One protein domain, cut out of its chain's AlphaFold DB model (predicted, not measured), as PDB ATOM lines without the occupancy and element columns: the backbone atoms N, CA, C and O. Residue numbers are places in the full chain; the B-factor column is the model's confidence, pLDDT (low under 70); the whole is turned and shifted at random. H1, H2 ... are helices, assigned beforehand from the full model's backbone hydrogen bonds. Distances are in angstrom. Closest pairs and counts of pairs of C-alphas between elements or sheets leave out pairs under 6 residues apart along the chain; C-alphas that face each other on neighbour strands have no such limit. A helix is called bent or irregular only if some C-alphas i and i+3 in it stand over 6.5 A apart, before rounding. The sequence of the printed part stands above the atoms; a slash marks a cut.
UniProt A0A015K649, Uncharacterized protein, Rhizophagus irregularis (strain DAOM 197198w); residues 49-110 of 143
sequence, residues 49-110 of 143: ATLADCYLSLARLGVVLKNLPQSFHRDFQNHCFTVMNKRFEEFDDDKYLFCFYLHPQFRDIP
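What this domain is: This is residues 49 to 110 of the 143 residues of an uncharacterized protein of Rhizophagus irregularis (strain DAOM 197198w) (UniProt A0A015K649). The longest helix, H2, runs beside H1 in a loose helical hairpin, and the short helix H3 packs across one end on residues 51 to 56 of H1. The printed part has 62 residues with three named helices, H1, H2, H3 along the chain, and no named strand: all helix. It is loose, with a radius of gyration of the C-alphas of 13.5 A, and elongated, spanning 38 by 22 by 22 A.

Where its parts are: H2, residues 74 to 90, is 24.4 A long and begins at C-alpha 74 (169.209, 168.996, 210.919). H1, residues 51 to 66, measures 23.2 A. H3, residues 94 to 102, ends at C-alpha 102 (140.542, 160.996, 231.701).

How they stand to each other: H2 touches H1, whose residues 58 to 65 alone take part, at a shallow tilt of 18 degrees, opposite ways; the closest C-alphas, of Gly 62 and Met 84, are 6.9 A apart. H3 touches H1 about perpendicular, at 88 degrees, the closest C-alphas, of Ala 52 and Phe 100, being 4.3 A apart. H2 and H3 are apart. In H1, H2 and H3 every O i to N i+4 pair is within hydrogen-bond range.

The domain as a whole: The farthest C-alphas, of Ser 71 and Leu 102, are 38.0 A apart. The printed part has no cut and no long link. Residues 70 to 72 have pLDDT under 70.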
ATOM      1  N   ALA A  49     141.106 151.158 219.780       89.88
ATOM      2  CA  ALA A  49     141.674 152.486 219.936       89.88
ATOM      3  C   ALA A  49     140.587 153.511 220.288       89.88
ATOM      4  O   ALA A  49     139.513 153.549 219.685       89.88
ATOM      5  N   THR A  50     140.883 154.349 221.273       89.50
ATOM      6  CA  THR A  50     140.041 155.458 221.723       89.50
ATOM      7  C   THR A  50     140.611 156.805 221.265       89.50
ATOM      8  O   THR A  50     141.753 156.904 220.822       89.50
ATOM      9  N   LEU A  51     139.850 157.893 221.424       86.50
ATOM     10  CA  LEU A  51     140.366 159.247 221.165       86.50
ATOM     11  C   LEU A  51     141.584 159.589 222.044       86.50
ATOM     12  O   LEU A  51     142.494 160.289 221.598       86.50
ATOM     13  N   ALA A  52     141.632 159.059 223.273       87.62
ATOM     14  CA  ALA A  52     142.776 159.220 224.167       87.62
ATOM     15  C   ALA A  52     144.031 158.528 223.611       87.62
ATOM     16  O   ALA A  52     145.129 159.083 223.680       87.62
ATOM     17  N   ASP A  53     143.861 157.348 223.007       88.12
ATOM     18  CA  ASP A  53     144.940 156.592 222.368       88.12
ATOM     19  C   ASP A  53     145.545 157.342 221.178       88.12
ATOM     20  O   ASP A  53     146.769 157.315 220.995       88.12
ATOM     21  N   CYS A  54     144.721 158.061 220.404       86.88
ATOM     22  CA  CYS A  54     145.183 158.936 219.323       86.88
ATOM     23  C   CYS A  54     146.140 160.010 219.854       86.88
ATOM     24  O   CYS A  54     147.274 160.124 219.381       86.88
ATOM     25  N   TYR A  55     145.716 160.755 220.878       86.44
ATOM     26  CA  TYR A  55     146.530 161.820 221.466       86.44
ATOM     27  C   TYR A  55     147.808 161.272 222.116       86.44
ATOM     28  O   TYR A  55     148.900 161.803 221.913       86.44
ATOM     29  N   LEU A  56     147.703 160.155 222.842       86.62
ATOM     30  CA  LEU A  56     148.847 159.489 223.463       86.62
ATOM     31  C   LEU A  56     149.877 159.022 222.427       86.62
ATOM     32  O   LEU A  56     151.086 159.147 222.644       86.62
ATOM     33  N   SER A  57     149.415 158.494 221.296       89.25
ATOM     34  CA  SER A  57     150.288 158.074 220.201       89.25
ATOM     35  C   SER A  57     151.045 159.264 219.608       89.25
ATOM     36  O   SER A  57     152.262 159.180 219.444       89.25
ATOM     37  N   LEU A  58     150.372 160.399 219.385       88.06
ATOM     38  CA  LEU A  58     151.013 161.642 218.940       88.06
ATOM     39  C   LEU A  58     152.045 162.151 219.956       88.06
ATOM     40  O   LEU A  58     153.186 162.427 219.584       88.06
ATOM     41  N   ALA A  59     151.690 162.198 221.243       86.75
ATOM     42  CA  ALA A  59     152.592 162.610 222.319       86.75
ATOM     43  C   ALA A  59     153.868 161.750 222.364       86.75
ATOM     44  O   ALA A  59     154.982 162.276 222.421       86.75
ATOM     45  N   ARG A  60     153.724 160.421 222.266       88.56
ATOM     46  CA  ARG A  60     154.854 159.477 222.218       88.56
ATOM     47  C   ARG A  60     155.743 159.701 220.996       88.56
ATOM     48  O   ARG A  60     156.966 159.697 221.138       88.56
ATOM     49  N   LEU A  61     155.157 159.931 219.820       90.12
ATOM     50  CA  LEU A  61     155.909 160.252 218.602       90.12
ATOM     51  C   LEU A  61     156.707 161.552 218.751       90.12
ATOM     52  O   LEU A  61     157.875 161.597 218.368       90.12
ATOM     53  N   GLY A  62     156.123 162.575 219.381       88.88
ATOM     54  CA  GLY A  62     156.823 163.821 219.697       88.88
ATOM     55  C   GLY A  62     158.063 163.599 220.571       88.88
ATOM     56  O   GLY A  62     159.125 164.153 220.291       88.88
ATOM     57  N   VAL A  63     157.965 162.735 221.588       87.88
ATOM     58  CA  VAL A  63     159.107 162.375 222.450       87.88
ATOM     59  C   VAL A  63     160.193 161.634 221.669       87.88
ATOM     60  O   VAL A  63     161.367 161.976 221.796       87.88
ATOM     61  N   VAL A  64     159.825 160.654 220.837       87.50
ATOM     62  CA  VAL A  64     160.782 159.925 219.983       87.50
ATOM     63  C   VAL A  64     161.566 160.893 219.100       87.50
ATOM     64  O   VAL A  64     162.791 160.816 219.044       87.50
ATOM     65  N   LEU A  65     160.880 161.828 218.444       84.12
ATOM     66  CA  LEU A  65     161.510 162.776 217.523       84.12
ATOM     67  C   LEU A  65     162.385 163.806 218.240       84.12
ATOM     68  O   LEU A  65     163.430 164.198 217.720       84.12
ATOM     69  N   LYS A  66     162.019 164.193 219.466       84.62
ATOM     70  CA  LYS A  66     162.869 165.026 220.325       84.62
ATOM     71  C   LYS A  66     164.194 164.337 220.680       84.62
ATOM     72  O   LYS A  66     165.195 165.025 220.857       84.62
ATOM     73  N   ASN A  67     164.202 163.008 220.754       84.88
ATOM     74  CA  ASN A  67     165.387 162.213 221.078       84.88
ATOM     75  C   ASN A  67     166.271 161.899 219.858       84.88
ATOM     76  O   ASN A  67     167.255 161.173 219.999       84.88
ATOM     77  N   LEU A  68     165.953 162.426 218.669       82.12
ATOM     78  CA  LEU A  68     166.825 162.287 217.504       82.12
ATOM     79  C   LEU A  68     168.170 163.007 217.727       82.12
ATOM     80  O   LEU A  68     168.179 164.129 218.246       82.12
ATOM     81  N   PRO A  69     169.303 162.413 217.305       76.06
ATOM     82  CA  PRO A  69     170.612 163.050 217.428       76.06
ATOM     83  C   PRO A  69     170.661 164.399 216.694       76.06
ATOM     84  O   PRO A  69     170.566 164.448 215.472       76.06
ATOM     85  N   GLN A  70     170.870 165.500 217.429       69.19
ATOM     86  CA  GLN A  70     170.914 166.863 216.862       69.19
ATOM     87  C   GLN A  70     172.040 167.081 215.838       69.19
ATOM     88  O   GLN A  70     171.991 168.017 215.038       69.19
ATOM     89  N   SER A  71     173.085 166.252 215.887       69.38
ATOM     90  CA  SER A  71     174.233 166.311 214.980       69.38
ATOM     91  C   SER A  71     173.945 165.723 213.598       69.38
ATOM     92  O   SER A  71     174.761 165.883 212.694       69.38
ATOM     93  N   PHE A  72     172.820 165.027 213.426       66.88
ATOM     94  CA  PHE A  72     172.512 164.271 212.223       66.88
ATOM     95  C   PHE A  72     171.356 164.920 211.450       66.88
ATOM     96  O   PHE A  72     170.261 165.063 211.982       66.88
ATOM     97  N   HIS A  73     171.624 165.320 210.197       77.25
ATOM     98  CA  HIS A  73     170.664 165.875 209.223       77.25
ATOM     99  C   HIS A  73     169.605 166.796 209.842       77.25
ATOM    100  O   HIS A  73     168.413 166.488 209.886       77.25
ATOM    101  N   ARG A  74     170.057 167.968 210.298       83.62
ATOM    102  CA  ARG A  74     169.209 168.996 210.919       83.62
ATOM    103  C   ARG A  74     167.967 169.331 210.086       83.62
ATOM    104  O   ARG A  74     166.901 169.537 210.655       83.62
ATOM    105  N   ASP A  75     168.085 169.334 208.762       87.19
ATOM    106  CA  ASP A  75     166.960 169.607 207.863       87.19
ATOM    107  C   ASP A  75     165.877 168.528 207.946       87.19
ATOM    108  O   ASP A  75     164.689 168.847 208.001       87.19
ATOM    109  N   PHE A  76     166.272 167.256 208.041       85.06
ATOM    110  CA  PHE A  76     165.340 166.152 208.255       85.06
ATOM    111  C   PHE A  76     164.660 166.261 209.622       85.06
ATOM    112  O   PHE A  76     163.442 166.135 209.719       85.06
ATOM    113  N   GLN A  77     165.422 166.571 210.673       85.19
ATOM    114  CA  GLN A  77     164.862 166.757 212.009       85.19
ATOM    115  C   GLN A  77     163.854 167.917 212.049       85.19
ATOM    116  O   GLN A  77     162.747 167.762 212.568       85.19
ATOM    117  N   ASN A  78     164.208 169.059 211.458       88.25
ATOM    118  CA  ASN A  78     163.321 170.211 211.328       88.25
ATOM    119  C   ASN A  78     162.052 169.839 210.561       88.25
ATOM    120  O   ASN A  78     160.955 170.162 211.010       88.25
ATOM    121  N   HIS A  79     162.188 169.102 209.457       89.38
ATOM    122  CA  HIS A  79     161.047 168.610 208.698       89.38
ATOM    123  C   HIS A  79     160.126 167.727 209.552       89.38
ATOM    124  O   HIS A  79     158.915 167.954 209.578       89.38
ATOM    125  N   CYS A  80     160.677 166.772 210.310       87.19
ATOM    126  CA  CYS A  80     159.897 165.947 211.234       87.19
ATOM    127  C   CYS A  80     159.158 166.792 212.280       87.19
ATOM    128  O   CYS A  80     157.978 166.543 212.530       87.19
ATOM    129  N   PHE A  81     159.807 167.803 212.867       87.94
ATOM    130  CA  PHE A  81     159.155 168.704 213.820       87.94
ATOM    131  C   PHE A  81     158.039 169.523 213.175       87.94
ATOM    132  O   PHE A  81     156.960 169.618 213.752       87.94
ATOM    133  N   THR A  82     158.252 170.069 211.977       92.06
ATOM    134  CA  THR A  82     157.215 170.805 211.241       92.06
ATOM    135  C   THR A  82     155.991 169.929 210.986       92.06
ATOM    136  O   THR A  82     154.869 170.352 211.258       92.06
ATOM    137  N   VAL A  83     156.196 168.699 210.507       90.31
ATOM    138  CA  VAL A  83     155.098 167.754 210.257       90.31
ATOM    139  C   VAL A  83     154.376 167.407 211.558       90.31
ATOM    140  O   VAL A  83     153.149 167.463 211.599       90.31
ATOM    141  N   MET A  84     155.109 167.098 212.630       88.12
ATOM    142  CA  MET A  84     154.491 166.767 213.913       88.12
ATOM    143  C   MET A  84     153.729 167.928 214.524       88.12
ATOM    144  O   MET A  84     152.625 167.706 214.997       88.12
ATOM    145  N   ASN A  85     154.276 169.142 214.518       90.12
ATOM    146  CA  ASN A  85     153.597 170.308 215.079       90.12
ATOM    147  C   ASN A  85     152.282 170.574 214.349       90.12
ATOM    148  O   ASN A  85     151.255 170.733 214.998       90.12
ATOM    149  N   LYS A  86     152.283 170.482 213.013       92.31
ATOM    150  CA  LYS A  86     151.055 170.574 212.219       92.31
ATOM    151  C   LYS A  86     150.035 169.503 212.618       92.31
ATOM    152  O   LYS A  86     148.850 169.790 212.745       92.31
ATOM    153  N   ARG A  87     150.482 168.261 212.827       88.12
ATOM    154  CA  ARG A  87     149.608 167.189 213.324       88.12
ATOM    155  C   ARG A  87     149.141 167.461 214.756       88.12
ATOM    156  O   ARG A  87     147.993 167.201 215.050       88.12
ATOM    157  N   PHE A  88     149.964 168.009 215.642       87.25
ATOM    158  CA  PHE A  88     149.520 168.385 216.986       87.25
ATOM    159  C   PHE A  88     148.451 169.476 216.955       87.25
ATOM    160  O   PHE A  88     147.480 169.359 217.690       87.25
ATOM    161  N   GLU A  89     148.593 170.482 216.093       89.44
ATOM    162  CA  GLU A  89     147.597 171.546 215.910       89.44
ATOM    163  C   GLU A  89     146.249 170.993 215.426       89.44
ATOM    164  O   GLU A  89     145.207 171.380 215.943       89.44
ATOM    165  N   GLU A  90     146.251 170.033 214.495       86.88
ATOM    166  CA  GLU A  90     145.025 169.359 214.029       86.88
ATOM    167  C   GLU A  90     144.299 168.588 215.146       86.88
ATOM    168  O   GLU A  90     143.089 168.380 215.065       86.88
ATOM    169  N   PHE A  91     145.028 168.170 216.183       82.44
ATOM    170  CA  PHE A  91     144.505 167.433 217.335       82.44
ATOM    171  C   PHE A  91     144.428 168.294 218.607       82.44
ATOM    172  O   PHE A  91     144.117 167.763 219.677       82.44
ATOM    173  N   ASP A  92     144.665 169.608 218.514       85.44
ATOM    174  CA  ASP A  92     144.491 170.563 219.617       85.44
ATOM    175  C   ASP A  92     143.006 170.906 219.829       85.44
ATOM    176  O   ASP A  92     142.598 172.062 219.909       85.44
ATOM    177  N   ASP A  93     142.182 169.866 219.917       87.44
ATOM    178  CA  ASP A  93     140.753 169.945 220.180       87.44
ATOM    179  C   ASP A  93     140.454 169.530 221.626       87.44
ATOM    180  O   ASP A  93     141.021 168.581 222.183       87.44
ATOM    181  N   ASP A  94     139.526 170.261 222.239       89.19
ATOM    182  CA  ASP A  94     139.198 170.126 223.654       89.19
ATOM    183  C   ASP A  94     138.673 168.723 224.005       89.19
ATOM    184  O   ASP A  94     138.898 168.261 225.125       89.19
ATOM    185  N   LYS A  95     138.034 167.994 223.074       87.50
ATOM    186  CA  LYS A  95     137.549 166.623 223.318       87.50
ATOM    187  C   LYS A  95     138.695 165.625 223.362       87.50
ATOM    188  O   LYS A  95     138.711 164.775 224.247       87.50
ATOM    189  N   TYR A  96     139.657 165.726 222.446       86.88
ATOM    190  CA  TYR A  96     140.841 164.857 222.458       86.88
ATOM    191  C   TYR A  96     141.656 165.068 223.731       86.88
ATOM    192  O   TYR A  96     142.025 164.100 224.401       86.88
ATOM    193  N   LEU A  97     141.868 166.331 224.101       85.81
ATOM    194  CA  LEU A  97     142.567 166.706 225.325       85.81
ATOM    195  C   LEU A  97     141.823 166.227 226.580       85.81
ATOM    196  O   LEU A  97     142.445 165.722 227.516       85.81
ATOM    197  N   PHE A  98     140.491 166.319 226.582       89.38
ATOM    198  CA  PHE A  98     139.647 165.812 227.660       89.38
ATOM    199  C   PHE A  98     139.701 164.289 227.791       89.38
ATOM    200  O   PHE A  98     139.938 163.777 228.884       89.38
ATOM    201  N   CYS A  99     139.570 163.551 226.687       89.00
ATOM    202  CA  CYS A  99     139.718 162.097 226.686       89.00
ATOM    203  C   CYS A  99     141.107 161.663 227.174       89.00
ATOM    204  O   CYS A  99     141.206 160.717 227.954       89.00
ATOM    205  N   PHE A 100     142.166 162.362 226.753       86.94
ATOM    206  CA  PHE A 100     143.525 162.105 227.225       86.94
ATOM    207  C   PHE A 100     143.656 162.293 228.742       86.94
ATOM    208  O   PHE A 100     144.186 161.411 229.414       86.94
ATOM    209  N   TYR A 101     143.128 163.389 229.297       87.25
ATOM    210  CA  TYR A 101     143.163 163.640 230.742       87.25
ATOM    211  C   TYR A 101     142.428 162.562 231.553       87.25
ATOM    212  O   TYR A 101     142.879 162.158 232.622       87.25
ATOM    213  N   LEU A 102     141.308 162.052 231.036       88.94
ATOM    214  CA  LEU A 102     140.542 160.996 231.701       88.94
ATOM    215  C   LEU A 102     141.219 159.621 231.662       88.94
ATOM    216  O   LEU A 102     140.805 158.729 232.414       88.94
ATOM    217  N   HIS A 103     142.231 159.440 230.807       87.19
ATOM    218  CA  HIS A 103     142.931 158.175 230.652       87.19
ATOM    219  C   HIS A 103     143.583 157.756 231.984       87.19
ATOM    220  O   HIS A 103     144.337 158.542 232.562       87.19
ATOM    221  N   PRO A 104     143.375 156.515 232.473       84.88
ATOM    222  CA  PRO A 104     143.823 156.101 233.807       84.88
ATOM    223  C   PRO A 104     145.315 156.323 234.078       84.88
ATOM    224  O   PRO A 104     145.696 156.669 235.186       84.88
ATOM    225  N   GLN A 105     146.161 156.169 233.056       83.25
ATOM    226  CA  GLN A 105     147.612 156.377 233.182       83.25
ATOM    227  C   GLN A 105     148.032 157.853 233.313       83.25
ATOM    228  O   GLN A 105     149.180 158.114 233.658       83.25
ATOM    229  N   PHE A 106     147.148 158.806 232.996       80.50
ATOM    230  CA  PHE A 106     147.469 160.239 232.920       80.50
ATOM    231  C   PHE A 106     146.621 161.115 233.844       80.50
ATOM    232  O   PHE A 106     146.899 162.306 233.951       80.50
ATOM    233  N   ARG A 107     145.639 160.534 234.541       78.88
ATOM    234  CA  ARG A 107     144.715 161.262 235.420       78.88
ATOM    235  C   ARG A 107     145.422 162.052 236.528       78.88
ATOM    236  O   ARG A 107     144.959 163.131 236.880       78.88
ATOM    237  N   ASP A 108     146.554 161.551 237.016       82.25
ATOM    238  CA  ASP A 108     147.306 162.164 238.120       82.25
ATOM    239  C   ASP A 108     148.487 163.028 237.645       82.25
ATOM    240  O   ASP A 108     149.284 163.509 238.452       82.25
ATOM    241  N   ILE A 109     148.634 163.228 236.330       83.00
ATOM    242  CA  ILE A 109     149.715 164.047 235.778       83.00
ATOM    243  C   ILE A 109     149.257 165.511 235.722       83.00
ATOM    244  O   ILE A 109     148.273 165.821 235.045       83.00
ATOM    245  N   PRO A 110     149.969 166.438 236.392       84.25
ATOM    246  CA  PRO A 110     149.593 167.843 236.390       84.25
ATOM    247  C   PRO A 110     149.713 168.437 234.986       84.25
ATOM    248  O   PRO A 110     150.718 168.265 234.289       84.25
TER     249      PRO A 110